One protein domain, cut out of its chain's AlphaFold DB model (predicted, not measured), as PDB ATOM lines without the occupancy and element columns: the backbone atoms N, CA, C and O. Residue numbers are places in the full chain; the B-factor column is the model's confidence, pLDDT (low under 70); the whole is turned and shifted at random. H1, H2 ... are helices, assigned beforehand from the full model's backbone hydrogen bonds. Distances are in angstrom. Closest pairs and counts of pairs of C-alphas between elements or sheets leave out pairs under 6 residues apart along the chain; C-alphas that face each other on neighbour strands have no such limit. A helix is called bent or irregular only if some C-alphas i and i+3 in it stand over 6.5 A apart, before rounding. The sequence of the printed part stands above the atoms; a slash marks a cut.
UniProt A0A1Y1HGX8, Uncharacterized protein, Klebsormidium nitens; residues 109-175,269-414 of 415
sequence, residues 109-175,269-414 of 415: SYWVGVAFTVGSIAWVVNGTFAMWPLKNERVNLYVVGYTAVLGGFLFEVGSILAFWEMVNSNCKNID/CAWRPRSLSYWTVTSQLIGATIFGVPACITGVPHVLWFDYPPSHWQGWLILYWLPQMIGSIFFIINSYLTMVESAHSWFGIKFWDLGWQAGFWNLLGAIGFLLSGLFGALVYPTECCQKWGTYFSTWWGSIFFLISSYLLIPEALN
ATOM      1  N   SER A 109     -15.157 -22.371 -52.597       85.00
ATOM      2  CA  SER A 109     -16.273 -21.481 -52.964       85.00
ATOM      3  C   SER A 109     -17.583 -21.850 -52.264       85.00
ATOM      4  O   SER A 109     -18.401 -20.974 -52.002       85.00
ATOM      5  N   TYR A 110     -17.790 -23.144 -51.989       86.19
ATOM      6  CA  TYR A 110     -18.979 -23.633 -51.294       86.19
ATOM      7  C   TYR A 110     -18.976 -23.168 -49.838       86.19
ATOM      8  O   TYR A 110     -19.966 -22.612 -49.376       86.19
ATOM      9  N   TRP A 111     -17.842 -23.304 -49.143       90.94
ATOM     10  CA  TRP A 111     -17.699 -22.837 -47.762       90.94
ATOM     11  C   TRP A 111     -17.778 -21.318 -47.628       90.94
ATOM     12  O   TRP A 111     -18.336 -20.841 -46.646       90.94
ATOM     13  N   VAL A 112     -17.300 -20.562 -48.626       92.25
ATOM     14  CA  VAL A 112     -17.531 -19.109 -48.692       92.25
ATOM     15  C   VAL A 112     -19.032 -18.811 -48.704       92.25
ATOM     16  O   VAL A 112     -19.504 -18.024 -47.888       92.25
ATOM     17  N   GLY A 113     -19.788 -19.467 -49.593       92.19
ATOM     18  CA  GLY A 113     -21.243 -19.314 -49.663       92.19
ATOM     19  C   GLY A 113     -21.931 -19.691 -48.350       92.19
ATOM     20  O   GLY A 113     -22.684 -18.892 -47.810       92.19
ATOM     21  N   VAL A 114     -21.606 -20.859 -47.785       94.19
ATOM     22  CA  VAL A 114     -22.180 -21.338 -46.515       94.19
ATOM     23  C   VAL A 114     -21.902 -20.375 -45.360       94.19
ATOM     24  O   VAL A 114     -22.829 -20.041 -44.626       94.19
ATOM     25  N   ALA A 115     -20.661 -19.905 -45.199       96.38
ATOM     26  CA  ALA A 115     -20.300 -18.983 -44.123       96.38
ATOM     27  C   ALA A 115     -21.098 -17.676 -44.215       96.38
ATOM     28  O   ALA A 115     -21.716 -17.266 -43.230       96.38
ATOM     29  N   PHE A 116     -21.165 -17.070 -45.406       96.62
ATOM     30  CA  PHE A 116     -21.962 -15.860 -45.603       96.62
ATOM     31  C   PHE A 116     -23.459 -16.115 -45.415       96.62
ATOM     32  O   PHE A 116     -24.110 -15.312 -44.762       96.62
ATOM     33  N   THR A 117     -24.008 -17.235 -45.892       96.81
ATOM     34  CA  THR A 117     -25.436 -17.548 -45.726       96.81
ATOM     35  C   THR A 117     -25.816 -17.728 -44.262       96.81
ATOM     36  O   THR A 117     -26.781 -17.115 -43.810       96.81
ATOM     37  N   VAL A 118     -25.056 -18.510 -43.489       96.94
ATOM     38  CA  VAL A 118     -25.336 -18.694 -42.054       96.94
ATOM     39  C   VAL A 118     -25.142 -17.378 -41.293       96.94
ATOM     40  O   VAL A 118     -25.962 -17.038 -40.439       96.94
ATOM     41  N   GLY A 119     -24.126 -16.588 -41.651       96.69
ATOM     42  CA  GLY A 119     -23.938 -15.245 -41.103       96.69
ATOM     43  C   GLY A 119     -25.109 -14.309 -41.418       96.69
ATOM     44  O   GLY A 119     -25.577 -13.587 -40.543       96.69
ATOM     45  N   SER A 120     -25.638 -14.345 -42.644       97.06
ATOM     46  CA  SER A 120     -26.785 -13.531 -43.051       97.06
ATOM     47  C   SER A 120     -28.066 -13.957 -42.346       97.06
ATOM     48  O   SER A 120     -28.853 -13.095 -41.980       97.06
ATOM     49  N   ILE A 121     -28.263 -15.254 -42.086       97.81
ATOM     50  CA  ILE A 121     -29.376 -15.730 -41.251       97.81
ATOM     51  C   ILE A 121     -29.289 -15.102 -39.856       97.81
ATOM     52  O   ILE A 121     -30.291 -14.590 -39.362       97.81
ATOM     53  N   ALA A 122     -28.101 -15.069 -39.243       96.88
ATOM     54  CA  ALA A 122     -27.914 -14.409 -37.951       96.88
ATOM     55  C   ALA A 122     -28.258 -12.908 -38.021       96.88
ATOM     56  O   ALA A 122     -28.985 -12.412 -37.164       96.88
ATOM     57  N   TRP A 123     -27.845 -12.203 -39.080       96.50
ATOM     58  CA  TRP A 123     -28.224 -10.801 -39.298       96.50
ATOM     59  C   TRP A 123     -29.724 -10.589 -39.532       96.50
ATOM     60  O   TRP A 123     -30.263  -9.580 -39.088       96.50
ATOM     61  N   VAL A 124     -30.416 -11.529 -40.180       97.56
ATOM     62  CA  VAL A 124     -31.877 -11.477 -40.348       97.56
ATOM     63  C   VAL A 124     -32.577 -11.642 -39.006       97.56
ATOM     64  O   VAL A 124     -33.505 -10.891 -38.702       97.56
ATOM     65  N   VAL A 125     -32.118 -12.579 -38.174       96.50
ATOM     66  CA  VAL A 125     -32.636 -12.747 -36.810       96.50
ATOM     67  C   VAL A 125     -32.384 -11.476 -35.991       96.50
ATOM     68  O   VAL A 125     -33.321 -10.954 -35.388       96.50
ATOM     69  N   ASN A 126     -31.165 -10.929 -36.042       94.19
ATOM     70  CA  ASN A 126     -30.803  -9.661 -35.407       94.19
ATOM     71  C   ASN A 126     -31.746  -8.525 -35.834       94.19
ATOM     72  O   ASN A 126     -32.410  -7.929 -34.990       94.19
ATOM     73  N   GLY A 127     -31.856  -8.266 -37.141       93.12
ATOM     74  CA  GLY A 127     -32.678  -7.188 -37.683       93.12
ATOM     75  C   GLY A 127     -34.161  -7.364 -37.364       93.12
ATOM     76  O   GLY A 127     -34.848  -6.388 -37.077       93.12
ATOM     77  N   THR A 128     -34.656  -8.604 -37.340       95.25
ATOM     78  CA  THR A 128     -36.058  -8.901 -37.008       95.25
ATOM     79  C   THR A 128     -36.370  -8.554 -35.556       95.25
ATOM     80  O   THR A 128     -37.366  -7.883 -35.302       95.25
ATOM     81  N   PHE A 129     -35.515  -8.946 -34.609       93.31
ATOM     82  CA  PHE A 129     -35.712  -8.649 -33.183       93.31
ATOM     83  C   PHE A 129     -35.261  -7.239 -32.773       93.31
ATOM     84  O   PHE A 129     -35.630  -6.754 -31.702       93.31
ATOM     85  N   ALA A 130     -34.512  -6.544 -33.628       88.88
ATOM     86  CA  ALA A 130     -34.317  -5.103 -33.517       88.88
ATOM     87  C   ALA A 130     -35.584  -4.339 -33.944       88.88
ATOM     88  O   ALA A 130     -35.983  -3.381 -33.285       88.88
ATOM     89  N   MET A 131     -36.241  -4.789 -35.019       90.75
ATOM     90  CA  MET A 131     -37.439  -4.164 -35.581       90.75
ATOM     91  C   MET A 131     -38.708  -4.439 -34.767       90.75
ATOM     92  O   MET A 131     -39.490  -3.532 -34.484       90.75
ATOM     93  N   TRP A 132     -38.904  -5.698 -34.383       92.50
ATOM     94  CA  TRP A 132     -40.032  -6.176 -33.590       92.50
ATOM     95  C   TRP A 132     -39.506  -6.852 -32.321       92.50
ATOM     96  O   TRP A 132     -39.384  -8.080 -32.271       92.50
ATOM     97  N   PRO A 133     -39.153  -6.056 -31.297       90.38
ATOM     98  CA  PRO A 133     -38.540  -6.577 -30.089       90.38
ATOM     99  C   PRO A 133     -39.492  -7.469 -29.287       90.38
ATOM    100  O   PRO A 133     -40.707  -7.259 -29.234       90.38
ATOM    101  N   LEU A 134     -38.920  -8.469 -28.616       90.56
ATOM    102  CA  LEU A 134     -39.635  -9.330 -27.678       90.56
ATOM    103  C   LEU A 134     -40.089  -8.544 -26.442       90.56
ATOM    104  O   LEU A 134     -39.386  -7.661 -25.959       90.56
ATOM    105  N   LYS A 135     -41.222  -8.954 -25.851       92.56
ATOM    106  CA  LYS A 135     -41.733  -8.374 -24.590       92.56
ATOM    107  C   LYS A 135     -40.728  -8.459 -23.437       92.56
ATOM    108  O   LYS A 135     -40.741  -7.616 -22.550       92.56
ATOM    109  N   ASN A 136     -39.897  -9.502 -23.419       93.12
ATOM    110  CA  ASN A 136     -38.825  -9.634 -22.441       93.12
ATOM    111  C   ASN A 136     -37.568  -8.933 -22.970       93.12
ATOM    112  O   ASN A 136     -36.850  -9.485 -23.805       93.12
ATOM    113  N   GLU A 137     -37.304  -7.734 -22.454       87.56
ATOM    114  CA  GLU A 137     -36.203  -6.869 -22.895       87.56
ATOM    115  C   GLU A 137     -34.825  -7.516 -22.725       87.56
ATOM    116  O   GLU A 137     -33.981  -7.399 -23.613       87.56
ATOM    117  N   ARG A 138     -34.600  -8.262 -21.632       87.75
ATOM    118  CA  ARG A 138     -33.328  -8.973 -21.416       87.75
ATOM    119  C   ARG A 138     -33.113 -10.028 -22.488       87.75
ATOM    120  O   ARG A 138     -32.042 -10.087 -23.081       87.75
ATOM    121  N   VAL A 139     -34.125 -10.853 -22.749       89.25
ATOM    122  CA  VAL A 139     -34.034 -11.889 -23.787       89.25
ATOM    123  C   VAL A 139     -33.825 -11.248 -25.157       89.25
ATOM    124  O   VAL A 139     -32.977 -11.717 -25.911       89.25
ATOM    125  N   ASN A 140     -34.524 -10.148 -25.457       89.94
ATOM    126  CA  ASN A 140     -34.332  -9.415 -26.707       89.94
ATOM    127  C   ASN A 140     -32.888  -8.925 -26.873       89.94
ATOM    128  O   ASN A 140     -32.288  -9.133 -27.925       89.94
ATOM    129  N   LEU A 141     -32.320  -8.328 -25.820       87.31
ATOM    130  CA  LEU A 141     -30.940  -7.845 -25.805       87.31
ATOM    131  C   LEU A 141     -29.944  -8.973 -26.100       87.31
ATOM    132  O   LEU A 141     -29.061  -8.801 -26.935       87.31
ATOM    133  N   TYR A 142     -30.106 -10.137 -25.464       90.00
ATOM    134  CA  TYR A 142     -29.248 -11.297 -25.721       90.00
ATOM    135  C   TYR A 142     -29.396 -11.829 -27.147       90.00
ATOM    136  O   TYR A 142     -28.392 -12.135 -27.787       90.00
ATOM    137  N   VAL A 143     -30.624 -11.927 -27.664       91.44
ATOM    138  CA  VAL A 143     -30.872 -12.413 -29.027       91.44
ATOM    139  C   VAL A 143     -30.230 -11.482 -30.048       91.44
ATOM    140  O   VAL A 143     -29.450 -11.948 -30.875       91.44
ATOM    141  N   VAL A 144     -30.500 -10.178 -29.974       90.44
ATOM    142  CA  VAL A 144     -29.913  -9.176 -30.876       90.44
ATOM    143  C   VAL A 144     -28.387  -9.178 -30.746       90.44
ATOM    144  O   VAL A 144     -27.684  -9.281 -31.747       90.44
ATOM    145  N   GLY A 145     -27.865  -9.162 -29.521       90.06
ATOM    146  CA  GLY A 145     -26.431  -9.151 -29.261       90.06
ATOM    147  C   GLY A 145     -25.694 -10.369 -29.825       90.06
ATOM    148  O   GLY A 145     -24.832 -10.236 -30.695       90.06
ATOM    149  N   TYR A 146     -26.061 -11.580 -29.403       92.06
ATOM    150  CA  TYR A 146     -25.362 -12.796 -29.833       92.06
ATOM    151  C   TYR A 146     -25.521 -13.092 -31.323       92.06
ATOM    152  O   TYR A 146     -24.612 -13.656 -31.933       92.06
ATOM    153  N   THR A 147     -26.639 -12.701 -31.938       94.56
ATOM    154  CA  THR A 147     -26.801 -12.853 -33.389       94.56
ATOM    155  C   THR A 147     -25.945 -11.861 -34.176       94.56
ATOM    156  O   THR A 147     -25.433 -12.239 -35.228       94.56
ATOM    157  N   ALA A 148     -25.679 -10.658 -33.647       92.25
ATOM    158  CA  ALA A 148     -24.675  -9.751 -34.214       92.25
ATOM    159  C   ALA A 148     -23.260 -10.339 -34.115       92.25
ATOM    160  O   ALA A 148     -22.515 -10.303 -35.094       92.25
ATOM    161  N   VAL A 149     -22.904 -10.939 -32.970       93.62
ATOM    162  CA  VAL A 149     -21.606 -11.615 -32.783       93.62
ATOM    163  C   VAL A 149     -21.443 -12.758 -33.783       93.62
ATOM    164  O   VAL A 149     -20.441 -12.833 -34.491       93.62
ATOM    165  N   LEU A 150     -22.444 -13.636 -33.879       95.19
ATOM    166  CA  LEU A 150     -22.421 -14.769 -34.802       95.19
ATOM    167  C   LEU A 150     -22.341 -14.307 -36.263       95.19
ATOM    168  O   LEU A 150     -21.546 -14.841 -37.037       95.19
ATOM    169  N   GLY A 151     -23.140 -13.303 -36.631       94.81
ATOM    170  CA  GLY A 151     -23.147 -12.721 -37.968       94.81
ATOM    171  C   GLY A 151     -21.805 -12.088 -38.332       94.81
ATOM    172  O   GLY A 151     -21.260 -12.388 -39.394       94.81
ATOM    173  N   GLY A 152     -21.245 -11.255 -37.450       94.69
ATOM    174  CA  GLY A 152     -19.938 -10.619 -37.634       94.69
ATOM    175  C   GLY A 152     -18.806 -11.638 -37.768       94.69
ATOM    176  O   GLY A 152     -18.028 -11.574 -38.719       94.69
ATOM    177  N   PHE A 153     -18.769 -12.636 -36.882       95.81
ATOM    178  CA  PHE A 153     -17.768 -13.704 -36.914       95.81
ATOM    179  C   PHE A 153     -17.811 -14.515 -38.215       95.81
ATOM    180  O   PHE A 153     -16.780 -14.742 -38.847       95.81
ATOM    181  N   LEU A 154     -19.000 -14.941 -38.653       96.81
ATOM    182  CA  LEU A 154     -19.135 -15.741 -39.872       96.81
ATOM    183  C   LEU A 154     -18.828 -14.943 -41.143       96.81
ATOM    184  O   LEU A 154     -18.271 -15.505 -42.087       96.81
ATOM    185  N   PHE A 155     -19.133 -13.642 -41.166       95.62
ATOM    186  CA  PHE A 155     -18.732 -12.758 -42.263       95.62
ATOM    187  C   PHE A 155     -17.214 -12.577 -42.336       95.62
ATOM    188  O   PHE A 155     -16.662 -12.561 -43.438       95.62
ATOM    189  N   GLU A 156     -16.531 -12.495 -41.194       96.94
ATOM    190  CA  GLU A 156     -15.068 -12.459 -41.145       96.94
ATOM    191  C   GLU A 156     -14.476 -13.770 -41.688       96.94
ATOM    192  O   GLU A 156     -13.684 -13.757 -42.631       96.94
ATOM    193  N   VAL A 157     -14.942 -14.922 -41.187       96.50
ATOM    194  CA  VAL A 157     -14.510 -16.247 -41.667       96.50
ATOM    195  C   VAL A 157     -14.765 -16.410 -43.169       96.50
ATOM    196  O   VAL A 157     -13.868 -16.820 -43.907       96.50
ATOM    197  N   GLY A 158     -15.960 -16.055 -43.651       95.94
ATOM    198  CA  GLY A 158     -16.305 -16.111 -45.073       95.94
ATOM    199  C   GLY A 158     -15.396 -15.232 -45.935       95.94
ATOM    200  O   GLY A 158     -14.970 -15.650 -47.015       95.94
ATOM    201  N   SER A 159     -15.027 -14.051 -45.434       95.94
ATOM    202  CA  SER A 159     -14.131 -13.119 -46.127       95.94
ATOM    203  C   SER A 159     -12.688 -13.629 -46.181       95.94
ATOM    204  O   SER A 159     -12.053 -13.546 -47.233       95.94
ATOM    205  N   ILE A 160     -12.189 -14.242 -45.101       95.25
ATOM    206  CA  ILE A 160     -10.875 -14.906 -45.071       95.25
ATOM    207  C   ILE A 160     -10.835 -16.064 -46.078       95.25
ATOM    208  O   ILE A 160      -9.894 -16.176 -46.868       95.25
ATOM    209  N   LEU A 161     -11.879 -16.900 -46.112       94.19
ATOM    210  CA  LEU A 161     -11.985 -18.004 -47.069       94.19
ATOM    211  C   LEU A 161     -12.027 -17.502 -48.520       94.19
ATOM    212  O   LEU A 161     -11.352 -18.067 -49.382       94.19
ATOM    213  N   ALA A 162     -12.770 -16.426 -48.797       90.81
ATOM    214  CA  ALA A 162     -12.820 -15.803 -50.120       90.81
ATOM    215  C   ALA A 162     -11.455 -15.225 -50.532       90.81
ATOM    216  O   ALA A 162     -11.042 -15.338 -51.692       90.81
ATOM    217  N   PHE A 163     -10.722 -14.645 -49.580       91.19
ATOM    218  CA  PHE A 163      -9.367 -14.160 -49.807       91.19
ATOM    219  C   PHE A 163      -8.406 -15.312 -50.131       91.19
ATOM    220  O   PHE A 163      -7.684 -15.248 -51.129       91.19
ATOM    221  N   TRP A 164      -8.441 -16.408 -49.368       88.75
ATOM    222  CA  TRP A 164      -7.626 -17.595 -49.647       88.75
ATOM    223  C   TRP A 164      -7.985 -18.281 -50.960       88.75
ATOM    224  O   TRP A 164      -7.077 -18.729 -51.662       88.75
ATOM    225  N   GLU A 165      -9.266 -18.325 -51.330       85.31
ATOM    226  CA  GLU A 165      -9.711 -18.801 -52.642       85.31
ATOM    227  C   GLU A 165      -9.025 -18.007 -53.762       85.31
ATOM    228  O   GLU A 165      -8.456 -18.586 -54.686       85.31
ATOM    229  N   MET A 166      -9.023 -16.677 -53.664       82.75
ATOM    230  CA  MET A 166      -8.381 -15.809 -54.650       82.75
ATOM    231  C   MET A 166      -6.855 -15.968 -54.651       82.75
ATOM    232  O   MET A 166      -6.258 -16.109 -55.720       82.75
ATOM    233  N   VAL A 167      -6.205 -16.009 -53.489       80.56
ATOM    234  CA  VAL A 167      -4.739 -16.115 -53.392       80.56
ATOM    235  C   VAL A 167      -4.224 -17.455 -53.931       80.56
ATOM    236  O   VAL A 167      -3.198 -17.490 -54.620       80.56
ATOM    237  N   ASN A 168      -4.951 -18.542 -53.668       78.44
ATOM    238  CA  ASN A 168      -4.596 -19.888 -54.118       78.44
ATOM    239  C   ASN A 168      -5.149 -20.224 -55.511       78.44
ATOM    240  O   ASN A 168      -4.819 -21.274 -56.061       78.44
ATOM    241  N   SER A 169      -5.931 -19.330 -56.125       66.44
ATOM    242  CA  SER A 169      -6.389 -19.511 -57.501       66.44
ATOM    243  C   SER A 169      -5.243 -19.410 -58.517       66.44
ATOM    244  O   SER A 169      -4.317 -18.591 -58.384       66.44
ATOM    245  N   ASN A 170      -5.347 -20.215 -59.581       53.88
ATOM    246  CA  ASN A 170      -4.393 -20.323 -60.695       53.88
ATOM    247  C   ASN A 170      -4.295 -19.061 -61.580       53.88
ATOM    248  O   ASN A 170      -3.741 -19.128 -62.675       53.88
ATOM    249  N   CYS A 171      -4.754 -17.892 -61.117       44.88
ATOM    250  CA  CYS A 171      -4.695 -16.636 -61.874       44.88
ATOM    251  C   CYS A 171      -3.273 -16.236 -62.307       44.88
ATOM    252  O   CYS A 171      -3.140 -15.464 -63.248       44.88
ATOM    253  N   LYS A 172      -2.211 -16.814 -61.715       33.50
ATOM    254  CA  LYS A 172      -0.836 -16.647 -62.216       33.50
ATOM    255  C   LYS A 172      -0.681 -17.038 -63.688       33.50
ATOM    256  O   LYS A 172       0.080 -16.372 -64.368       33.50
ATOM    257  N   ASN A 173      -1.402 -18.045 -64.187       32.81
ATOM    258  CA  ASN A 173      -1.311 -18.458 -65.594       32.81
ATOM    259  C   ASN A 173      -2.075 -17.524 -66.550       32.81
ATOM    260  O   ASN A 173      -1.852 -17.585 -67.751       32.81
ATOM    261  N   ILE A 174      -2.942 -16.652 -66.024       35.25
ATOM    262  CA  ILE A 174      -3.580 -15.567 -66.787       35.25
ATOM    263  C   ILE A 174      -2.685 -14.314 -66.771       35.25
ATOM    264  O   ILE A 174      -2.682 -13.542 -67.723       35.25
ATOM    265  N   ASP A 175      -1.891 -14.138 -65.707       27.95
ATOM    266  CA  ASP A 175      -0.967 -13.011 -65.518       27.95
ATOM    267  C   ASP A 175       0.381 -13.154 -66.262       27.95
ATOM    268  O   ASP A 175       1.152 -12.194 -66.292       27.95
ATOM    269  N   CYS A 269      -0.915 -15.414 -47.822       78.25
ATOM    270  CA  CYS A 269      -0.977 -14.049 -48.326       78.25
ATOM    271  C   CYS A 269      -0.311 -13.978 -49.704       78.25
ATOM    272  O   CYS A 269       0.743 -14.577 -49.928       78.25
ATOM    273  N   ALA A 270      -0.905 -13.222 -50.626       73.62
ATOM    274  CA  ALA A 270      -0.261 -12.853 -51.879       73.62
ATOM    275  C   ALA A 270      -0.700 -11.455 -52.295       73.62
ATOM    276  O   ALA A 270      -1.879 -11.130 -52.229       73.62
ATOM    277  N   TRP A 271       0.244 -10.656 -52.774       72.81
ATOM    278  CA  TRP A 271      -0.027  -9.331 -53.310       72.81
ATOM    279  C   TRP A 271      -0.338  -9.434 -54.809       72.81
ATOM    280  O   TRP A 271       0.540  -9.799 -55.596       72.81
ATOM    281  N   ARG A 272      -1.588  -9.161 -55.215       71.12
ATOM    282  CA  ARG A 272      -2.033  -9.201 -56.627       71.12
ATOM    283  C   ARG A 272      -2.876  -7.971 -57.019       71.12
ATOM    284  O   ARG A 272      -3.992  -8.128 -57.507       71.12
ATOM    285  N   PRO A 273      -2.355  -6.738 -56.878       69.19
ATOM    286  CA  PRO A 273      -3.122  -5.499 -57.073       69.19
ATOM    287  C   PRO A 273      -3.589  -5.270 -58.517       69.19
ATOM    288  O   PRO A 273      -4.417  -4.400 -58.764       69.19
ATOM    289  N   ARG A 274      -3.056  -6.023 -59.485       61.53
ATOM    290  CA  ARG A 274      -3.465  -5.936 -60.891       61.53
ATOM    291  C   ARG A 274      -4.719  -6.752 -61.216       61.53
ATOM    292  O   ARG A 274      -5.259  -6.623 -62.306       61.53
ATOM    293  N   SER A 275      -5.194  -7.580 -60.284       67.25
ATOM    294  CA  SER A 275      -6.401  -8.383 -60.462       67.25
ATOM    295  C   SER A 275      -7.616  -7.677 -59.862       67.25
ATOM    296  O   SER A 275      -7.630  -7.345 -58.677       67.25
ATOM    297  N   LEU A 276      -8.681  -7.515 -60.647       73.00
ATOM    298  CA  LEU A 276      -9.968  -7.018 -60.142       73.00
ATOM    299  C   LEU A 276     -10.527  -7.928 -59.030       73.00
ATOM    300  O   LEU A 276     -11.047  -7.454 -58.018       73.00
ATOM    301  N   SER A 277     -10.346  -9.245 -59.176       78.19
ATOM    302  CA  SER A 277     -10.758 -10.247 -58.189       78.19
ATOM    303  C   SER A 277     -10.041 -10.070 -56.848       78.19
ATOM    304  O   SER A 277     -10.643 -10.356 -55.816       78.19
ATOM    305  N   TYR A 278      -8.786  -9.594 -56.853       81.75
ATOM    306  CA  TYR A 278      -8.024  -9.285 -55.636       81.75
ATOM    307  C   TYR A 278      -8.675  -8.139 -54.862       81.75
ATOM    308  O   TYR A 278      -8.956  -8.292 -53.677       81.75
ATOM    309  N   TRP A 279      -8.985  -7.023 -55.528       84.75
ATOM    310  CA  TRP A 279      -9.641  -5.874 -54.889       84.75
ATOM    311  C   TRP A 279     -11.059  -6.182 -54.416       84.75
ATOM    312  O   TRP A 279     -11.463  -5.706 -53.359       84.75
ATOM    313  N   THR A 280     -11.776  -7.039 -55.143       88.06
ATOM    314  CA  THR A 280     -13.100  -7.540 -54.748       88.06
ATOM    315  C   THR A 280     -13.023  -8.226 -53.376       88.06
ATOM    316  O   THR A 280     -13.576  -7.742 -52.394       88.06
ATOM    317  N   VAL A 281     -12.214  -9.283 -53.242       90.88
ATOM    318  CA  VAL A 281     -12.120 -10.017 -51.963       90.88
ATOM    319  C   VAL A 281     -11.396  -9.236 -50.861       90.88
ATOM    320  O   VAL A 281     -11.684  -9.436 -49.688       90.88
ATOM    321  N   THR A 282     -10.473  -8.336 -51.217       92.12
ATOM    322  CA  THR A 282      -9.746  -7.513 -50.238       92.12
ATOM    323  C   THR A 282     -10.652  -6.439 -49.645       92.12
ATOM    324  O   THR A 282     -10.651  -6.254 -48.434       92.12
ATOM    325  N   SER A 283     -11.459  -5.759 -50.468       94.62
ATOM    326  CA  SER A 283     -12.460  -4.809 -49.964       94.62
ATOM    327  C   SER A 283     -13.504  -5.514 -49.099       94.62
ATOM    328  O   SER A 283     -13.823  -5.008 -48.029       94.62
ATOM    329  N   GLN A 284     -13.950  -6.715 -49.483       95.94
ATOM    330  CA  GLN A 284     -14.825  -7.538 -48.643       95.94
ATOM    331  C   GLN A 284     -14.191  -7.858 -47.282       95.94
ATOM    332  O   GLN A 284     -14.857  -7.699 -46.265       95.94
ATOM    333  N   LEU A 285     -12.920  -8.272 -47.254       96.50
ATOM    334  CA  LEU A 285     -12.202  -8.581 -46.016       96.50
ATOM    335  C   LEU A 285     -12.035  -7.347 -45.124       96.50
ATOM    336  O   LEU A 285     -12.394  -7.399 -43.958       96.50
ATOM    337  N   ILE A 286     -11.582  -6.218 -45.676       96.69
ATOM    338  CA  ILE A 286     -11.446  -4.965 -44.919       96.69
ATOM    339  C   ILE A 286     -12.804  -4.522 -44.357       96.69
ATOM    340  O   ILE A 286     -12.899  -4.147 -43.188       96.69
ATOM    341  N   GLY A 287     -13.861  -4.594 -45.171       96.62
ATOM    342  CA  GLY A 287     -15.217  -4.272 -44.741       96.62
ATOM    343  C   GLY A 287     -15.700  -5.180 -43.615       96.62
ATOM    344  O   GLY A 287     -16.211  -4.681 -42.616       96.62
ATOM    345  N   ALA A 288     -15.479  -6.493 -43.737       96.25
ATOM    346  CA  ALA A 288     -15.853  -7.482 -42.730       96.25
ATOM    347  C   ALA A 288     -15.105  -7.274 -41.415       96.25
ATOM    348  O   ALA A 288     -15.735  -7.338 -40.366       96.25
ATOM    349  N   THR A 289     -13.824  -6.912 -41.455       96.31
ATOM    350  CA  THR A 289     -13.059  -6.651 -40.236       96.31
ATOM    351  C   THR A 289     -13.534  -5.371 -39.547       96.31
ATOM    352  O   THR A 289     -13.793  -5.382 -38.344       96.31
ATOM    353  N   ILE A 290     -13.698  -4.271 -40.296       95.62
ATOM    354  CA  ILE A 290     -14.113  -2.972 -39.735       95.62
ATOM    355  C   ILE A 290     -15.552  -3.027 -39.210       95.62
ATOM    356  O   ILE A 290     -15.834  -2.469 -38.158       95.62
ATOM    357  N   PHE A 291     -16.461  -3.705 -39.907       94.31
ATOM    358  CA  PHE A 291     -17.846  -3.865 -39.462       94.31
ATOM    359  C   PHE A 291     -17.978  -4.943 -38.372       94.31
ATOM    360  O   PHE A 291     -18.627  -4.744 -37.348       94.31
ATOM    361  N   GLY A 292     -17.366  -6.104 -38.598       91.94
ATOM    362  CA  GLY A 292     -17.594  -7.336 -37.850       91.94
ATOM    363  C   GLY A 292     -16.886  -7.389 -36.505       91.94
ATOM    364  O   GLY A 292     -17.498  -7.840 -35.540       91.94
ATOM    365  N   VAL A 293     -15.642  -6.907 -36.391       89.69
ATOM    366  CA  VAL A 293     -14.925  -6.912 -35.101       89.69
ATOM    367  C   VAL A 293     -15.651  -6.044 -34.068       89.69
ATOM    368  O   VAL A 293     -15.948  -6.550 -32.982       89.69
ATOM    369  N   PRO A 294     -16.033  -4.789 -34.374       88.06
ATOM    370  CA  PRO A 294     -16.791  -3.983 -33.429       88.06
ATOM    371  C   PRO A 294     -18.200  -4.528 -33.193       88.06
ATOM    372  O   PRO A 294     -18.655  -4.488 -32.054       88.06
ATOM    373  N   ALA A 295     -18.861  -5.133 -34.189       85.44
ATOM    374  CA  ALA A 295     -20.124  -5.850 -33.979       85.44
ATOM    375  C   ALA A 295     -19.981  -7.028 -32.996       85.44
ATOM    376  O   ALA A 295     -20.858  -7.248 -32.165       85.44
ATOM    377  N   CYS A 296     -18.861  -7.757 -33.029       87.12
ATOM    378  CA  CYS A 296     -18.586  -8.827 -32.068       87.12
ATOM    379  C   CYS A 296     -18.337  -8.286 -30.655       87.12
ATOM    380  O   CYS A 296     -18.771  -8.893 -29.685       87.12
ATOM    381  N   ILE A 297     -17.654  -7.146 -30.523       84.56
ATOM    382  CA  ILE A 297     -17.366  -6.533 -29.218       84.56
ATOM    383  C   ILE A 297     -18.635  -5.917 -28.615       84.56
ATOM    384  O   ILE A 297     -18.954  -6.154 -27.455       84.56
ATOM    385  N   THR A 298     -19.364  -5.137 -29.412       82.31
ATOM    386  CA  THR A 298     -20.591  -4.429 -29.004       82.31
ATOM    387  C   THR A 298     -21.788  -5.368 -28.856       82.31
ATOM    388  O   THR A 298     -22.700  -5.078 -28.087       82.31
ATOM    389  N   GLY A 299     -21.785  -6.500 -29.567       80.75
ATOM    390  CA  GLY A 299     -22.849  -7.495 -29.525       80.75
ATOM    391  C   GLY A 299     -22.847  -8.357 -28.264       80.75
ATOM    392  O   GLY A 299     -23.872  -8.952 -27.954       80.75
ATOM    393  N   VAL A 300     -21.750  -8.437 -27.501       82.88
ATOM    394  CA  VAL A 300     -21.777  -9.142 -26.212       82.88
ATOM    395  C   VAL A 300     -22.388  -8.216 -25.157       82.88
ATOM    396  O   VAL A 300     -21.783  -7.189 -24.827       82.88
ATOM    397  N   PRO A 301     -23.555  -8.563 -24.580       72.31
ATOM    398  CA  PRO A 301     -24.161  -7.732 -23.550       72.31
ATOM    399  C   PRO A 301     -23.197  -7.570 -22.373       72.31
ATOM    400  O   PRO A 301     -22.559  -8.534 -21.955       72.31
ATOM    401  N   HIS A 302     -23.098  -6.351 -21.844       67.94
ATOM    402  CA  HIS A 302     -22.256  -5.988 -20.696       67.94
ATOM    403  C   HIS A 302     -20.727  -5.965 -20.924       67.94
ATOM    404  O   HIS A 302     -20.002  -5.632 -19.992       67.94
ATOM    405  N   VAL A 303     -20.203  -6.261 -22.127       65.56
ATOM    406  CA  VAL A 303     -18.749  -6.140 -22.410       65.56
ATOM    407  C   VAL A 303     -18.305  -4.685 -22.532       65.56
ATOM    408  O   VAL A 303     -17.256  -4.303 -22.012       65.56
ATOM    409  N   LEU A 304     -19.110  -3.856 -23.188       59.78
ATOM    410  CA  LEU A 304     -18.957  -2.412 -23.123       59.78
ATOM    411  C   LEU A 304     -19.843  -1.923 -21.976       59.78
ATOM    412  O   LEU A 304     -21.064  -1.994 -22.072       59.78
ATOM    413  N   TRP A 305     -19.233  -1.443 -20.893       47.78
ATOM    414  CA  TRP A 305     -19.877  -0.913 -19.678       47.78
ATOM    415  C   TRP A 305     -20.696   0.379 -19.902       47.78
ATOM    416  O   TRP A 305     -20.793   1.230 -19.022       47.78
ATOM    417  N   PHE A 306     -21.281   0.568 -21.081       49.59
ATOM    418  CA  PHE A 306     -22.146   1.697 -21.384       49.59
ATOM    419  C   PHE A 306     -23.601   1.257 -21.240       49.59
ATOM    420  O   PHE A 306     -24.288   1.042 -22.238       49.59
ATOM    421  N   ASP A 307     -24.075   1.154 -19.998       50.03
ATOM    422  CA  ASP A 307     -25.505   1.149 -19.669       50.03
ATOM    423  C   ASP A 307     -26.113   2.502 -20.058       50.03
ATOM    424  O   ASP A 307     -26.355   3.344 -19.206       50.03
ATOM    425  N   TYR A 308     -26.222   2.762 -21.362       53.97
ATOM    426  CA  TYR A 308     -26.795   3.941 -22.010       53.97
ATOM    427  C   TYR A 308     -26.909   5.214 -21.134       53.97
ATOM    428  O   TYR A 308     -28.018   5.736 -20.984       53.97
ATOM    429  N   PRO A 309     -25.822   5.794 -20.573       49.19
ATOM    430  CA  PRO A 309     -25.923   7.135 -20.039       49.19
ATOM    431  C   PRO A 309     -25.692   8.101 -21.213       49.19
ATOM    432  O   PRO A 309     -24.800   7.872 -22.041       49.19
ATOM    433  N   PRO A 310     -26.421   9.227 -21.284       53.78
ATOM    434  CA  PRO A 310     -26.204  10.277 -22.285       53.78
ATOM    435  C   PRO A 310     -24.754  10.804 -22.369       53.78
ATOM    436  O   PRO A 310     -24.397  11.465 -23.342       53.78
ATOM    437  N   SER A 311     -23.899  10.513 -21.381       57.72
ATOM    438  CA  SER A 311     -22.507  10.971 -21.285       57.72
ATOM    439  C   SER A 311     -21.495  10.220 -22.166       57.72
ATOM    440  O   SER A 311     -20.376  10.703 -22.306       57.72
ATOM    441  N   HIS A 312     -21.843   9.076 -22.776       64.56
ATOM    442  CA  HIS A 312     -20.896   8.255 -23.565       64.56
ATOM    443  C   HIS A 312     -21.295   8.044 -25.035       64.56
ATOM    444  O   HIS A 312     -20.802   7.126 -25.694       64.56
ATOM    445  N   TRP A 313     -22.153   8.905 -25.586       69.75
ATOM    446  CA  TRP A 313     -22.612   8.819 -26.981       69.75
ATOM    447  C   TRP A 313     -21.460   8.815 -28.007       69.75
ATOM    448  O   TRP A 313     -21.546   8.141 -29.032       69.75
ATOM    449  N   GLN A 314     -20.347   9.498 -27.709       76.81
ATOM    450  CA  GLN A 314     -19.132   9.510 -28.537       76.81
ATOM    451  C   GLN A 314     -18.500   8.117 -28.648       76.81
ATOM    452  O   GLN A 314     -18.049   7.727 -29.723       76.81
ATOM    453  N   GLY A 315     -18.505   7.347 -27.555       77.25
ATOM    454  CA  GLY A 315     -18.017   5.969 -27.545       77.25
ATOM    455  C   GLY A 315     -18.864   5.068 -28.442       77.25
ATOM    456  O   GLY A 315     -18.316   4.312 -29.235       77.25
ATOM    457  N   TRP A 316     -20.190   5.218 -28.400       76.69
ATOM    458  CA  TRP A 316     -21.109   4.505 -29.296       76.69
ATOM    459  C   TRP A 316     -20.942   4.910 -30.762       76.69
ATOM    460  O   TRP A 316     -20.930   4.055 -31.644       76.69
ATOM    461  N   LEU A 317     -20.749   6.200 -31.043       82.44
ATOM    462  CA  LEU A 317     -20.456   6.664 -32.397       82.44
ATOM    463  C   LEU A 317     -19.174   6.018 -32.943       82.44
ATOM    464  O   LEU A 317     -19.174   5.530 -34.067       82.44
ATOM    465  N   ILE A 318     -18.102   5.982 -32.149       83.25
ATOM    466  CA  ILE A 318     -16.783   5.492 -32.576       83.25
ATOM    467  C   ILE A 318     -16.707   3.964 -32.633       83.25
ATOM    468  O   ILE A 318     -16.071   3.429 -33.535       83.25
ATOM    469  N   LEU A 319     -17.331   3.262 -31.689       83.44
ATOM    470  CA  LEU A 319     -17.213   1.807 -31.566       83.44
ATOM    471  C   LEU A 319     -18.328   1.040 -32.275       83.44
ATOM    472  O   LEU A 319     -18.141  -0.134 -32.565       83.44
ATOM    473  N   TYR A 320     -19.472   1.663 -32.558       84.19
ATOM    474  CA  TYR A 320     -20.608   0.982 -33.184       84.19
ATOM    475  C   TYR A 320     -20.956   1.594 -34.545       84.19
ATOM    476  O   TYR A 320     -20.838   0.930 -35.575       84.19
ATOM    477  N   TRP A 321     -21.301   2.884 -34.586       87.81
ATOM    478  CA  TRP A 321     -21.847   3.495 -35.803       87.81
ATOM    479  C   TRP A 321     -20.813   3.773 -36.901       87.81
ATOM    480  O   TRP A 321     -21.049   3.452 -38.067       87.81
ATOM    481  N   LEU A 322     -19.665   4.368 -36.562       90.38
ATOM    482  CA  LEU A 322     -18.605   4.678 -37.528       90.38
ATOM    483  C   LEU A 322     -18.047   3.420 -38.203       90.38
ATOM    484  O   LEU A 322     -17.991   3.402 -39.436       90.38
ATOM    485  N   PRO A 323     -17.691   2.349 -37.471       92.81
ATOM    486  CA  PRO A 323     -17.203   1.135 -38.103       92.81
ATOM    487  C   PRO A 323     -18.279   0.465 -38.964       92.81
ATOM    488  O   PRO A 323     -17.980   0.006 -40.066       92.81
ATOM    489  N   GLN A 324     -19.547   0.501 -38.535       92.12
ATOM    490  CA  GLN A 324     -20.665   0.033 -39.351       92.12
ATOM    491  C   GLN A 324     -20.753   0.785 -40.692       92.12
ATOM    492  O   GLN A 324     -20.858   0.153 -41.747       92.12
ATOM    493  N   MET A 325     -20.680   2.120 -40.680       94.00
ATOM    494  CA  MET A 325     -20.730   2.934 -41.901       94.00
ATOM    495  C   MET A 325     -19.522   2.679 -42.809       94.00
ATOM    496  O   MET A 325     -19.692   2.425 -44.002       94.00
ATOM    497  N   ILE A 326     -18.308   2.692 -42.252       95.44
ATOM    498  CA  ILE A 326     -17.070   2.488 -43.019       95.44
ATOM    499  C   ILE A 326     -17.044   1.085 -43.630       95.44
ATOM    500  O   ILE A 326     -16.774   0.938 -44.822       95.44
ATOM    501  N   GLY A 327     -17.375   0.052 -42.855       95.94
ATOM    502  CA  GLY A 327     -17.440  -1.314 -43.366       95.94
ATOM    503  C   GLY A 327     -18.499  -1.485 -44.459       95.94
ATOM    504  O   GLY A 327     -18.237  -2.135 -45.471       95.94
ATOM    505  N   SER A 328     -19.646  -0.807 -44.335       96.06
ATOM    506  CA  SER A 328     -20.691  -0.812 -45.370       96.06
ATOM    507  C   SER A 328     -20.229  -0.171 -46.684       96.06
ATOM    508  O   SER A 328     -20.561  -0.673 -47.755       96.06
ATOM    509  N   ILE A 329     -19.399   0.878 -46.635       97.25
ATOM    510  CA  ILE A 329     -18.784   1.470 -47.839       97.25
ATOM    511  C   ILE A 329     -17.888   0.445 -48.546       97.25
ATOM    512  O   ILE A 329     -17.960   0.293 -49.767       97.25
ATOM    513  N   PHE A 330     -17.088  -0.314 -47.797       97.50
ATOM    514  CA  PHE A 330     -16.282  -1.394 -48.368       97.50
ATOM    515  C   PHE A 330     -17.138  -2.517 -48.966       97.50
ATOM    516  O   PHE A 330     -16.795  -3.034 -50.031       97.50
ATOM    517  N   PHE A 331     -18.279  -2.856 -48.358       96.56
ATOM    518  CA  PHE A 331     -19.227  -3.807 -48.947       96.56
ATOM    519  C   PHE A 331     -19.870  -3.278 -50.232       96.56
ATOM    520  O   PHE A 331     -20.039  -4.051 -51.174       96.56
ATOM    521  N   ILE A 332     -20.169  -1.980 -50.327       97.56
ATOM    522  CA  ILE A 332     -20.634  -1.348 -51.574       97.56
ATOM    523  C   ILE A 332     -19.562  -1.475 -52.665       97.56
ATOM    524  O   ILE A 332     -19.869  -1.921 -53.771       97.56
ATOM    525  N   ILE A 333     -18.301  -1.162 -52.341       95.44
ATOM    526  CA  ILE A 333     -17.169  -1.307 -53.268       95.44
ATOM    527  C   ILE A 333     -17.044  -2.763 -53.729       95.44
ATOM    528  O   ILE A 333     -17.030  -3.018 -54.932       95.44
ATOM    529  N   ASN A 334     -17.019  -3.727 -52.804       95.00
ATOM    530  CA  ASN A 334     -16.955  -5.151 -53.138       95.00
ATOM    531  C   ASN A 334     -18.112  -5.582 -54.056       95.00
ATOM    532  O   ASN A 334     -17.902  -6.288 -55.045       95.00
ATOM    533  N   SER A 335     -19.333  -5.146 -53.747       94.50
ATOM    534  CA  SER A 335     -20.537  -5.494 -54.506       94.50
ATOM    535  C   SER A 335     -20.458  -4.983 -55.939       94.50
ATOM    536  O   SER A 335     -20.673  -5.740 -56.886       94.50
ATOM    537  N   TYR A 336     -20.057  -3.722 -56.103       92.81
ATOM    538  CA  TYR A 336     -19.868  -3.125 -57.417       92.81
ATOM    539  C   TYR A 336     -18.757  -3.828 -58.205       92.81
ATOM    540  O   TYR A 336     -18.976  -4.235 -59.346       92.81
ATOM    541  N   LEU A 337     -17.595  -4.072 -57.589       89.50
ATOM    542  CA  LEU A 337     -16.498  -4.794 -58.241       89.50
ATOM    543  C   LEU A 337     -16.911  -6.216 -58.642       89.50
ATOM    544  O   LEU A 337     -16.572  -6.651 -59.738       89.50
ATOM    545  N   THR A 338     -17.708  -6.907 -57.825       88.62
ATOM    546  CA  THR A 338     -18.272  -8.232 -58.140       88.62
ATOM    547  C   THR A 338     -19.182  -8.183 -59.373       88.62
ATOM    548  O   THR A 338     -19.135  -9.074 -60.231       88.62
ATOM    549  N   MET A 339     -20.005  -7.139 -59.502       87.81
ATOM    550  CA  MET A 339     -20.855  -6.933 -60.679       87.81
ATOM    551  C   MET A 339     -20.010  -6.677 -61.932       87.81
ATOM    552  O   MET A 339     -20.212  -7.358 -62.940       87.81
ATOM    553  N   VAL A 340     -19.013  -5.788 -61.852       83.50
ATOM    554  CA  VAL A 340     -18.072  -5.493 -62.951       83.50
ATOM    555  C   VAL A 340     -17.282  -6.743 -63.355       83.50
ATOM    556  O   VAL A 340     -17.142  -7.041 -64.544       83.50
ATOM    557  N   GLU A 341     -16.833  -7.537 -62.379       78.00
ATOM    558  CA  GLU A 341     -16.108  -8.794 -62.593       78.00
ATOM    559  C   GLU A 341     -16.950  -9.816 -63.381       78.00
ATOM    560  O   GLU A 341     -16.411 -10.574 -64.189       78.00
ATOM    561  N   SER A 342     -18.274  -9.816 -63.184       77.31
ATOM    562  CA  SER A 342     -19.227 -10.698 -63.885       77.31
ATOM    563  C   SER A 342     -19.604 -10.176 -65.265       77.31
ATOM    564  O   SER A 342     -19.685 -10.925 -66.244       77.31
ATOM    565  N   ALA A 343     -19.853  -8.870 -65.349       75.44
ATOM    566  CA  ALA A 343     -20.261  -8.202 -66.571       75.44
ATOM    567  C   ALA A 343     -19.125  -8.126 -67.599       75.44
ATOM    568  O   ALA A 343     -19.400  -8.142 -68.795       75.44
ATOM    569  N   HIS A 344     -17.867  -8.102 -67.143       69.38
ATOM    570  CA  HIS A 344     -16.680  -7.782 -67.949       69.38
ATOM    571  C   HIS A 344     -16.728  -6.378 -68.567       69.38
ATOM    572  O   HIS A 344     -16.052  -6.095 -69.549       69.38
ATOM    573  N   SER A 345     -17.523  -5.491 -67.975       72.50
ATOM    574  CA  SER A 345     -17.646  -4.084 -68.332       72.50
ATOM    575  C   SER A 345     -18.071  -3.315 -67.085       72.50
ATOM    576  O   SER A 345     -18.820  -3.846 -66.266       72.50
ATOM    577  N   TRP A 346     -17.611  -2.071 -66.944       72.00
ATOM    578  CA  TRP A 346     -17.968  -1.199 -65.818       72.00
ATOM    579  C   TRP A 346     -19.455  -0.849 -65.783       72.00
ATOM    580  O   TRP A 346     -20.025  -0.691 -64.712       72.00
ATOM    581  N   PHE A 347     -20.086  -0.793 -66.956       78.06
ATOM    582  CA  PHE A 347     -21.498  -0.437 -67.113       78.06
ATOM    583  C   PHE A 347     -22.325  -1.571 -67.734       78.06
ATOM    584  O   PHE A 347     -23.494  -1.391 -68.061       78.06
ATOM    585  N   GLY A 348     -21.719  -2.747 -67.927       75.25
ATOM    586  CA  GLY A 348     -22.411  -3.906 -68.474       75.25
ATOM    587  C   GLY A 348     -23.356  -4.523 -67.449       75.25
ATOM    588  O   GLY A 348     -23.011  -4.683 -66.278       75.25
ATOM    589  N   ILE A 349     -24.537  -4.932 -67.901       78.81
ATOM    590  CA  ILE A 349     -25.517  -5.602 -67.054       78.81
ATOM    591  C   ILE A 349     -25.721  -7.031 -67.549       78.81
ATOM    592  O   ILE A 349     -26.008  -7.262 -68.722       78.81
ATOM    593  N   LYS A 350     -25.587  -8.003 -66.640       79.62
ATOM    594  CA  LYS A 350     -25.874  -9.418 -66.902       79.62
ATOM    595  C   LYS A 350     -26.876  -9.945 -65.882       79.62
ATOM    596  O   LYS A 350     -26.527 -10.746 -65.025       79.62
ATOM    597  N   PHE A 351     -28.132  -9.514 -65.997       78.00
ATOM    598  CA  PHE A 351     -29.202  -9.882 -65.058       78.00
ATOM    599  C   PHE A 351     -29.369 -11.396 -64.860       78.00
ATOM    600  O   PHE A 351     -29.790 -11.827 -63.795       78.00
ATOM    601  N   TRP A 352     -29.039 -12.216 -65.855       76.75
ATOM    602  CA  TRP A 352     -29.202 -13.671 -65.769       76.75
ATOM    603  C   TRP A 352     -27.964 -14.412 -65.258       76.75
ATOM    604  O   TRP A 352     -28.013 -15.630 -65.123       76.75
ATOM    605  N   ASP A 353     -26.861 -13.709 -64.986       79.50
ATOM    606  CA  ASP A 353     -25.656 -14.308 -64.415       79.50
ATOM    607  C   ASP A 353     -25.756 -14.338 -62.884       79.50
ATOM    608  O   ASP A 353     -25.968 -13.308 -62.238       79.50
ATOM    609  N   LEU A 354     -25.570 -15.522 -62.290       81.94
ATOM    610  CA  LEU A 354     -25.614 -15.695 -60.833       81.94
ATOM    611  C   LEU A 354     -24.598 -14.821 -60.102       81.94
ATOM    612  O   LEU A 354     -24.876 -14.329 -59.011       81.94
ATOM    613  N   GLY A 355     -23.424 -14.625 -60.697       81.44
ATOM    614  CA  GLY A 355     -22.369 -13.840 -60.092       81.44
ATOM    615  C   GLY A 355     -22.671 -12.346 -60.075       81.44
ATOM    616  O   GLY A 355     -22.298 -11.665 -59.115       81.44
ATOM    617  N   TRP A 356     -23.370 -11.857 -61.101       88.31
ATOM    618  CA  TRP A 356     -23.878 -10.489 -61.163       88.31
ATOM    619  C   TRP A 356     -25.038 -10.285 -60.183       88.31
ATOM    620  O   TRP A 356     -25.016  -9.323 -59.420       88.31
ATOM    621  N   GLN A 357     -26.000 -11.215 -60.143       90.75
ATOM    622  CA  GLN A 357     -27.123 -11.181 -59.196       90.75
ATOM    623  C   GLN A 357     -26.639 -11.206 -57.744       90.75
ATOM    624  O   GLN A 357     -27.087 -10.393 -56.939       90.75
ATOM    625  N   ALA A 358     -25.665 -12.063 -57.415       90.06
ATOM    626  CA  ALA A 358     -25.044 -12.069 -56.094       90.06
ATOM    627  C   ALA A 358     -24.475 -10.685 -55.742       90.06
ATOM    628  O   ALA A 358     -24.776 -10.166 -54.672       90.06
ATOM    629  N   GLY A 359     -23.731 -10.043 -56.651       92.06
ATOM    630  CA  GLY A 359     -23.220  -8.682 -56.444       92.06
ATOM    631  C   GLY A 359     -24.323  -7.627 -56.282       92.06
ATOM    632  O   GLY A 359     -24.236  -6.790 -55.389       92.06
ATOM    633  N   PHE A 360     -25.388  -7.694 -57.082       95.00
ATOM    634  CA  PHE A 360     -26.512  -6.753 -57.032       95.00
ATOM    635  C   PHE A 360     -27.284  -6.816 -55.706       95.00
ATOM    636  O   PHE A 360     -27.500  -5.787 -55.064       95.00
ATOM    637  N   TRP A 361     -27.659  -8.013 -55.246       96.62
ATOM    638  CA  TRP A 361     -28.332  -8.164 -53.951       96.62
ATOM    639  C   TRP A 361     -27.409  -7.774 -52.791       96.62
ATOM    640  O   TRP A 361     -27.859  -7.158 -51.828       96.62
ATOM    641  N   ASN A 362     -26.104  -8.039 -52.912       96.31
ATOM    642  CA  ASN A 362     -25.122  -7.600 -51.919       96.31
ATOM    643  C   ASN A 362     -25.060  -6.069 -51.827       96.31
ATOM    644  O   ASN A 362     -24.983  -5.524 -50.731       96.31
ATOM    645  N   LEU A 363     -25.145  -5.377 -52.971       96.94
ATOM    646  CA  LEU A 363     -25.146  -3.917 -53.041       96.94
ATOM    647  C   LEU A 363     -26.356  -3.327 -52.314       96.94
ATOM    648  O   LEU A 363     -26.193  -2.422 -51.500       96.94
ATOM    649  N   LEU A 364     -27.553  -3.860 -52.576       97.31
ATOM    650  CA  LEU A 364     -28.761  -3.445 -51.866       97.31
ATOM    651  C   LEU A 364     -28.612  -3.693 -50.359       97.31
ATOM    652  O   LEU A 364     -28.850  -2.785 -49.567       97.31
ATOM    653  N   GLY A 365     -28.124  -4.871 -49.965       96.69
ATOM    654  CA  GLY A 365     -27.840  -5.188 -48.565       96.69
ATOM    655  C   GLY A 365     -26.898  -4.179 -47.900       96.69
ATOM    656  O   GLY A 365     -27.199  -3.649 -46.828       96.69
ATOM    657  N   ALA A 366     -25.788  -3.856 -48.564       97.12
ATOM    658  CA  ALA A 366     -24.785  -2.916 -48.075       97.12
ATOM    659  C   ALA A 366     -25.325  -1.481 -47.942       97.12
ATOM    660  O   ALA A 366     -24.995  -0.790 -46.980       97.12
ATOM    661  N   ILE A 367     -26.201  -1.046 -48.857       97.00
ATOM    662  CA  ILE A 367     -26.907   0.240 -48.744       97.00
ATOM    663  C   ILE A 367     -27.807   0.249 -47.501       97.00
ATOM    664  O   ILE A 367     -27.826   1.245 -46.779       97.00
ATOM    665  N   GLY A 368     -28.504  -0.852 -47.206       95.62
ATOM    666  CA  GLY A 368     -29.316  -0.981 -45.991       95.62
ATOM    667  C   GLY A 368     -28.496  -0.802 -44.712       95.62
ATOM    668  O   GLY A 368     -28.839   0.020 -43.865       95.62
ATOM    669  N   PHE A 369     -27.356  -1.486 -44.596       94.38
ATOM    670  CA  PHE A 369     -26.480  -1.340 -43.425       94.38
ATOM    671  C   PHE A 369     -25.806   0.036 -43.324       94.38
ATOM    672  O   PHE A 369     -25.622   0.537 -42.210       94.38
ATOM    673  N   LEU A 370     -25.507   0.682 -44.457       95.50
ATOM    674  CA  LEU A 370     -25.018   2.060 -44.479       95.50
ATOM    675  C   LEU A 370     -26.086   3.040 -43.978       95.50
ATOM    676  O   LEU A 370     -25.792   3.878 -43.130       95.50
ATOM    677  N   LEU A 371     -27.326   2.918 -44.464       92.94
ATOM    678  CA  LEU A 371     -28.451   3.744 -44.018       92.94
ATOM    679  C   LEU A 371     -28.759   3.533 -42.537       92.94
ATOM    680  O   LEU A 371     -29.012   4.508 -41.834       92.94
ATOM    681  N   SER A 372     -28.660   2.296 -42.048       91.25
ATOM    682  CA  SER A 372     -28.777   1.993 -40.618       91.25
ATOM    683  C   SER A 372     -27.739   2.765 -39.807       91.25
ATOM    684  O   SER A 372     -28.085   3.433 -38.833       91.25
ATOM    685  N   GLY A 373     -26.488   2.777 -40.276       88.44
ATOM    686  CA  GLY A 373     -25.417   3.551 -39.659       88.44
ATOM    687  C   GLY A 373     -25.677   5.057 -39.662       88.44
ATOM    688  O   GLY A 373     -25.497   5.723 -38.644       88.44
ATOM    689  N   LEU A 374     -26.147   5.591 -40.792       88.62
ATOM    690  CA  LEU A 374     -26.431   7.015 -40.967       88.62
ATOM    691  C   LEU A 374     -27.598   7.484 -40.091       88.62
ATOM    692  O   LEU A 374     -27.464   8.482 -39.386       88.62
ATOM    693  N   PHE A 375     -28.723   6.765 -40.095       86.00
ATOM    694  CA  PHE A 375     -29.874   7.101 -39.253       86.00
ATOM    695  C   PHE A 375     -29.559   6.943 -37.761       86.00
ATOM    696  O   PHE A 375     -30.043   7.732 -36.948       86.00
ATOM    697  N   GLY A 376     -28.708   5.982 -37.400       79.88
ATOM    698  CA  GLY A 376     -28.225   5.812 -36.036       79.88
ATOM    699  C   GLY A 376     -27.300   6.934 -35.560       79.88
ATOM    700  O   GLY A 376     -27.428   7.394 -34.427       79.88
ATOM    701  N   ALA A 377     -26.392   7.400 -36.425       78.06
ATOM    702  CA  ALA A 377     -25.354   8.371 -36.079       78.06
ATOM    703  C   ALA A 377     -25.790   9.845 -36.155       78.06
ATOM    704  O   ALA A 377     -25.317  10.656 -35.362       78.06
ATOM    705  N   LEU A 378     -26.628  10.218 -37.131       67.75
ATOM    706  CA  LEU A 378     -26.849  11.626 -37.503       67.75
ATOM    707  C   LEU A 378     -27.898  12.368 -36.668       67.75
ATOM    708  O   LEU A 378     -28.006  13.585 -36.791       67.75
ATOM    709  N   VAL A 379     -28.688  11.680 -35.845       57.12
ATOM    710  CA  VAL A 379     -29.832  12.302 -35.166       57.12
ATOM    711  C   VAL A 379     -29.781  11.962 -33.677       57.12
ATOM    712  O   VAL A 379     -30.258  10.929 -33.223       57.12
ATOM    713  N   TYR A 380     -29.130  12.820 -32.895       54.22
ATOM    714  CA  TYR A 380     -29.249  12.805 -31.438       54.22
ATOM    715  C   TYR A 380     -29.755  14.179 -30.977       54.22
ATOM    716  O   TYR A 380     -29.137  15.176 -31.360       54.22
ATOM    717  N   PRO A 381     -30.835  14.272 -30.169       55.84
ATOM    718  CA  PRO A 381     -31.598  13.193 -29.520       55.84
ATOM    719  C   PRO A 381     -32.546  12.424 -30.458       55.84
ATOM    720  O   PRO A 381     -32.895  12.892 -31.538       55.84
ATOM    721  N   THR A 382     -32.936  11.216 -30.036       57.72
ATOM    722  CA  THR A 382     -33.589  10.210 -30.889       57.72
ATOM    723  C   THR A 382     -35.095  10.445 -31.068       57.72
ATOM    724  O   THR A 382     -35.860  10.273 -30.121       57.72
ATOM    725  N   GLU A 383     -35.538  10.764 -32.285       60.72
ATOM    726  CA  GLU A 383     -36.960  10.901 -32.660       60.72
ATOM    727  C   GLU A 383     -37.604   9.530 -32.977       60.72
ATOM    728  O   GLU A 383     -36.922   8.561 -33.327       60.72
ATOM    729  N   CYS A 384     -38.938   9.415 -32.910       61.16
ATOM    730  CA  CYS A 384     -39.641   8.140 -33.152       61.16
ATOM    731  C   CYS A 384     -39.393   7.557 -34.561       61.16
ATOM    732  O   CYS A 384     -39.208   6.346 -34.715       61.16
ATOM    733  N   CYS A 385     -39.300   8.420 -35.577       62.56
ATOM    734  CA  CYS A 385     -39.051   8.044 -36.971       62.56
ATOM    735  C   CYS A 385     -37.628   7.500 -37.201       62.56
ATOM    736  O   CYS A 385     -37.393   6.737 -38.138       62.56
ATOM    737  N   GLN A 386     -36.676   7.844 -36.331       69.44
ATOM    738  CA  GLN A 386     -35.271   7.461 -36.464       69.44
ATOM    739  C   GLN A 386     -35.010   6.006 -36.071       69.44
ATOM    740  O   GLN A 386     -34.253   5.302 -36.746       69.44
ATOM    741  N   LYS A 387     -35.653   5.540 -34.991       73.00
ATOM    742  CA  LYS A 387     -35.583   4.131 -34.574       73.00
ATOM    743  C   LYS A 387     -36.126   3.233 -35.682       73.00
ATOM    744  O   LYS A 387     -35.485   2.254 -36.051       73.00
ATOM    745  N   TRP A 388     -37.245   3.639 -36.281       82.44
ATOM    746  CA  TRP A 388     -37.819   2.964 -37.441       82.44
ATOM    747  C   TRP A 388     -36.856   2.926 -38.630       82.44
ATOM    748  O   TRP A 388     -36.600   1.845 -39.149       82.44
ATOM    749  N   GLY A 389     -36.271   4.060 -39.030       87.00
ATOM    750  CA  GLY A 389     -35.319   4.110 -40.147       87.00
ATOM    751  C   GLY A 389     -34.099   3.206 -39.941       87.00
ATOM    752  O   GLY A 389     -33.715   2.465 -40.846       87.00
ATOM    753  N   THR A 390     -33.532   3.208 -38.737       88.31
ATOM    754  CA  THR A 390     -32.366   2.392 -38.365       88.31
ATOM    755  C   THR A 390     -32.682   0.895 -38.392       88.31
ATOM    756  O   THR A 390     -32.002   0.124 -39.066       88.31
ATOM    757  N   TYR A 391     -33.738   0.466 -37.697       89.44
ATOM    758  CA  TYR A 391     -34.070  -0.958 -37.594       89.44
ATOM    759  C   TYR A 391     -34.624  -1.523 -38.897       89.44
ATOM    760  O   TYR A 391     -34.244  -2.624 -39.294       89.44
ATOM    761  N   PHE A 392     -35.445  -0.751 -39.612       92.56
ATOM    762  CA  PHE A 392     -35.954  -1.158 -40.916       92.56
ATOM    763  C   PHE A 392     -34.806  -1.365 -41.904       92.56
ATOM    764  O   PHE A 392     -34.788  -2.368 -42.616       92.56
ATOM    765  N   SER A 393     -33.822  -0.458 -41.909       93.31
ATOM    766  CA  SER A 393     -32.667  -0.552 -42.803       93.31
ATOM    767  C   SER A 393     -31.716  -1.700 -42.492       93.31
ATOM    768  O   SER A 393     -31.276  -2.381 -43.421       93.31
ATOM    769  N   THR A 394     -31.499  -2.014 -41.213       92.88
ATOM    770  CA  THR A 394     -30.822  -3.255 -40.808       92.88
ATOM    771  C   THR A 394     -31.595  -4.491 -41.271       92.88
ATOM    772  O   THR A 394     -31.011  -5.420 -41.829       92.88
ATOM    773  N   TRP A 395     -32.918  -4.504 -41.077       95.12
ATOM    774  CA  TRP A 395     -33.763  -5.646 -41.414       95.12
ATOM    775  C   TRP A 395     -33.764  -5.944 -42.917       95.12
ATOM    776  O   TRP A 395     -33.383  -7.046 -43.315       95.12
ATOM    777  N   TRP A 396     -34.093  -4.979 -43.782       96.25
ATOM    778  CA  TRP A 396     -34.092  -5.238 -45.227       96.25
ATOM    779  C   TRP A 396     -32.676  -5.458 -45.776       96.25
ATOM    780  O   TRP A 396     -32.482  -6.305 -46.651       96.25
ATOM    781  N   GLY A 397     -31.677  -4.765 -45.213       96.00
ATOM    782  CA  GLY A 397     -30.272  -4.968 -45.557       96.00
ATOM    783  C   GLY A 397     -29.839  -6.423 -45.348       96.00
ATOM    784  O   GLY A 397     -29.253  -7.043 -46.237       96.00
ATOM    785  N   SER A 398     -30.205  -7.007 -44.203       96.44
ATOM    786  CA  SER A 398     -29.897  -8.404 -43.874       96.44
ATOM    787  C   SER A 398     -30.554  -9.421 -44.820       96.44
ATOM    788  O   SER A 398     -29.921 -10.411 -45.193       96.44
ATOM    789  N   ILE A 399     -31.781  -9.155 -45.283       97.31
ATOM    790  CA  ILE A 399     -32.505 -10.022 -46.225       97.31
ATOM    791  C   ILE A 399     -31.805 -10.058 -47.585       97.31
ATOM    792  O   ILE A 399     -31.637 -11.131 -48.167       97.31
ATOM    793  N   PHE A 400     -31.354  -8.916 -48.104       97.56
ATOM    794  CA  PHE A 400     -30.652  -8.910 -49.390       97.56
ATOM    795  C   PHE A 400     -29.248  -9.512 -49.306       97.56
ATOM    796  O   PHE A 400     -28.837 -10.206 -50.239       97.56
ATOM    797  N   PHE A 401     -28.550  -9.365 -48.176       95.62
ATOM    798  CA  PHE A 401     -27.329 -10.134 -47.913       95.62
ATOM    799  C   PHE A 401     -27.594 -11.649 -47.893       95.62
ATOM    800  O   PHE A 401     -26.795 -12.421 -48.430       95.62
ATOM    801  N   LEU A 402     -28.730 -12.091 -47.342       97.25
ATOM    802  CA  LEU A 402     -29.124 -13.501 -47.363       97.25
ATOM    803  C   LEU A 402     -29.371 -14.006 -48.791       97.25
ATOM    804  O   LEU A 402     -28.876 -15.069 -49.160       97.25
ATOM    805  N   ILE A 403     -30.083 -13.232 -49.613       95.69
ATOM    806  CA  ILE A 403     -30.316 -13.582 -51.022       95.69
ATOM    807  C   ILE A 403     -28.983 -13.656 -51.776       95.69
ATOM    808  O   ILE A 403     -28.715 -14.644 -52.455       95.69
ATOM    809  N   SER A 404     -28.121 -12.649 -51.618       94.62
ATOM    810  CA  SER A 404     -26.798 -12.611 -52.247       94.62
ATOM    811  C   SER A 404     -25.941 -13.826 -51.889       94.62
ATOM    812  O   SER A 404     -25.438 -14.523 -52.774       94.62
ATOM    813  N   SER A 405     -25.796 -14.099 -50.593       94.69
ATOM    814  CA  SER A 405     -24.948 -15.181 -50.095       94.69
ATOM    815  C   SER A 405     -25.476 -16.554 -50.499       94.69
ATOM    816  O   SER A 405     -24.690 -17.411 -50.901       94.69
ATOM    817  N   TYR A 406     -26.799 -16.747 -50.485       93.69
ATOM    818  CA  TYR A 406     -27.416 -17.981 -50.958       93.69
ATOM    819  C   TYR A 406     -27.057 -18.265 -52.419       93.69
ATOM    820  O   TYR A 406     -26.699 -19.395 -52.735       93.69
ATOM    821  N   LEU A 407     -27.061 -17.254 -53.301       91.06
ATOM    822  CA  LEU A 407     -26.721 -17.427 -54.721       91.06
ATOM    823  C   LEU A 407     -25.283 -17.924 -54.953       91.06
ATOM    824  O   LEU A 407     -25.029 -18.568 -55.974       91.06
ATOM    825  N   LEU A 408     -24.361 -17.704 -54.008       88.38
ATOM    826  CA  LEU A 408     -22.991 -18.226 -54.082       88.38
ATOM    827  C   LEU A 408     -22.948 -19.761 -54.010       88.38
ATOM    828  O   LEU A 408     -22.048 -20.369 -54.594       88.38
ATOM    829  N   ILE A 409     -23.912 -20.397 -53.333       86.75
ATOM    830  CA  ILE A 409     -23.972 -21.859 -53.186       86.75
ATOM    831  C   ILE A 409     -24.302 -22.525 -54.536       86.75
ATOM    832  O   ILE A 409     -23.472 -23.306 -55.012       86.75
ATOM    833  N   PRO A 410     -25.417 -22.207 -55.231       82.25
ATOM    834  CA  PRO A 410     -25.655 -22.681 -56.591       82.25
ATOM    835  C   PRO A 410     -24.526 -22.302 -57.555       82.25
ATOM    836  O   PRO A 410     -24.144 -23.124 -58.386       82.25
ATOM    837  N   GLU A 411     -23.934 -21.108 -57.439       81.50
ATOM    838  CA  GLU A 411     -22.785 -20.729 -58.275       81.50
ATOM    839  C   GLU A 411     -21.579 -21.665 -58.070       81.50
ATOM    840  O   GLU A 411     -20.864 -21.951 -59.035       81.50
ATOM    841  N   ALA A 412     -21.362 -22.157 -56.848       77.62
ATOM    842  CA  ALA A 412     -20.299 -23.097 -56.509       77.62
ATOM    843  C   ALA A 412     -20.604 -24.547 -56.929       77.62
ATOM    844  O   ALA A 412     -19.665 -25.320 -57.143       77.62
ATOM    845  N   LEU A 413     -21.886 -24.914 -57.027       73.44
ATOM    846  CA  LEU A 413     -22.352 -26.254 -57.397       73.44
ATOM    847  C   LEU A 413     -22.439 -26.469 -58.918       73.44
ATOM    848  O   LEU A 413     -22.339 -27.608 -59.370       73.44
ATOM    849  N   ASN A 414     -22.618 -25.398 -59.698       69.00
ATOM    850  CA  ASN A 414     -22.857 -25.453 -61.145       69.00
ATOM    851  C   ASN A 414     -21.685 -24.809 -61.923       69.00
ATOM    852  O   ASN A 414     -21.827 -23.724 -62.488       69.00
TER     853      ASN A 414
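Overview. This is residues 109 to 175 and 269 to 414 of the 415 residues of an uncharacterized protein of Klebsormidium nitens (UniProt A0A1Y1HGX8). Six long helices, H1, H2, H4, H5, H6 and H7, stand side by side in a closed ring round an open middle, an elongated up-and-down bundle in which each runs against the one before it in the chain. The short H3 lies past one end of H2 and touches no helix. The printed part has 213 residues with seven named helices, H1 to H7 in order, and no named strand: all helix. It is compact, with a radius of gyration of the C-alphas of 17.6 A and spans of 58 by 33 by 28 A.

Along the chain. H1, residues 109 to 131, begins at C-alpha 109 (-16.273, -21.481, -52.964) and is 32.4 A long. H2 is residues 137 to 168, 46.3 A, and H3 residues 170 to 173. H4 is residues 276 to 299, 33.2 A. H5, residues 310 to 343, 48.4 A, has a kink of 33 degrees near residue 317 and is irregular, C-alphas 311 and 314 being 8.1 A apart. H6 is residues 354 to 377, 34.5 A. H7, residues 384 to 413, 45.5 A, ends at C-alpha 413 (-22.352, -26.254, -57.397).

Arrangement. H1 touches H2, closest C-alphas Gly 119 and Gly 151 at 4.1 A, opposite ways at a shallow tilt of 22 degrees. H2 touches H4 at Gly 145 and Gly 299, closest C-alphas 4.0 A apart. The hairpin H4 and H5 has its closest C-alphas at Gly 287 and Gly 327, 3.9 A. In the hairpin H6 and H7 they are Gly 365 and Gly 397, 3.9 A. H7 touches H1, closest C-alphas Trp 395 and Gly 127 at 4.2 A. H5 touches H6, closest C-alphas Ser 335 and Gly 359 at 4.6 A. H1 and H5 are apart. Every O i to N i+4 pair is within hydrogen-bond range in H1, H2 and H6, against 19 of 20 in H4, 26 of 30 in H5 and 22 of 26 in H7; H3 is too short for one.

Size, cuts and confidence. The C-alphas of Lys 135 and Asn 173 are farthest apart, 58.5 A. Residues 176 to 268 are not printed, and C-alphas 175 and 269 are 17.2 A apart across the cut. Of the links printed whole, none is long. Mean pLDDT of the printed part is 84.4; residues 169 to 175, 273 to 275, 302 to 313, 344, 378 to 386 and 414 are under 70.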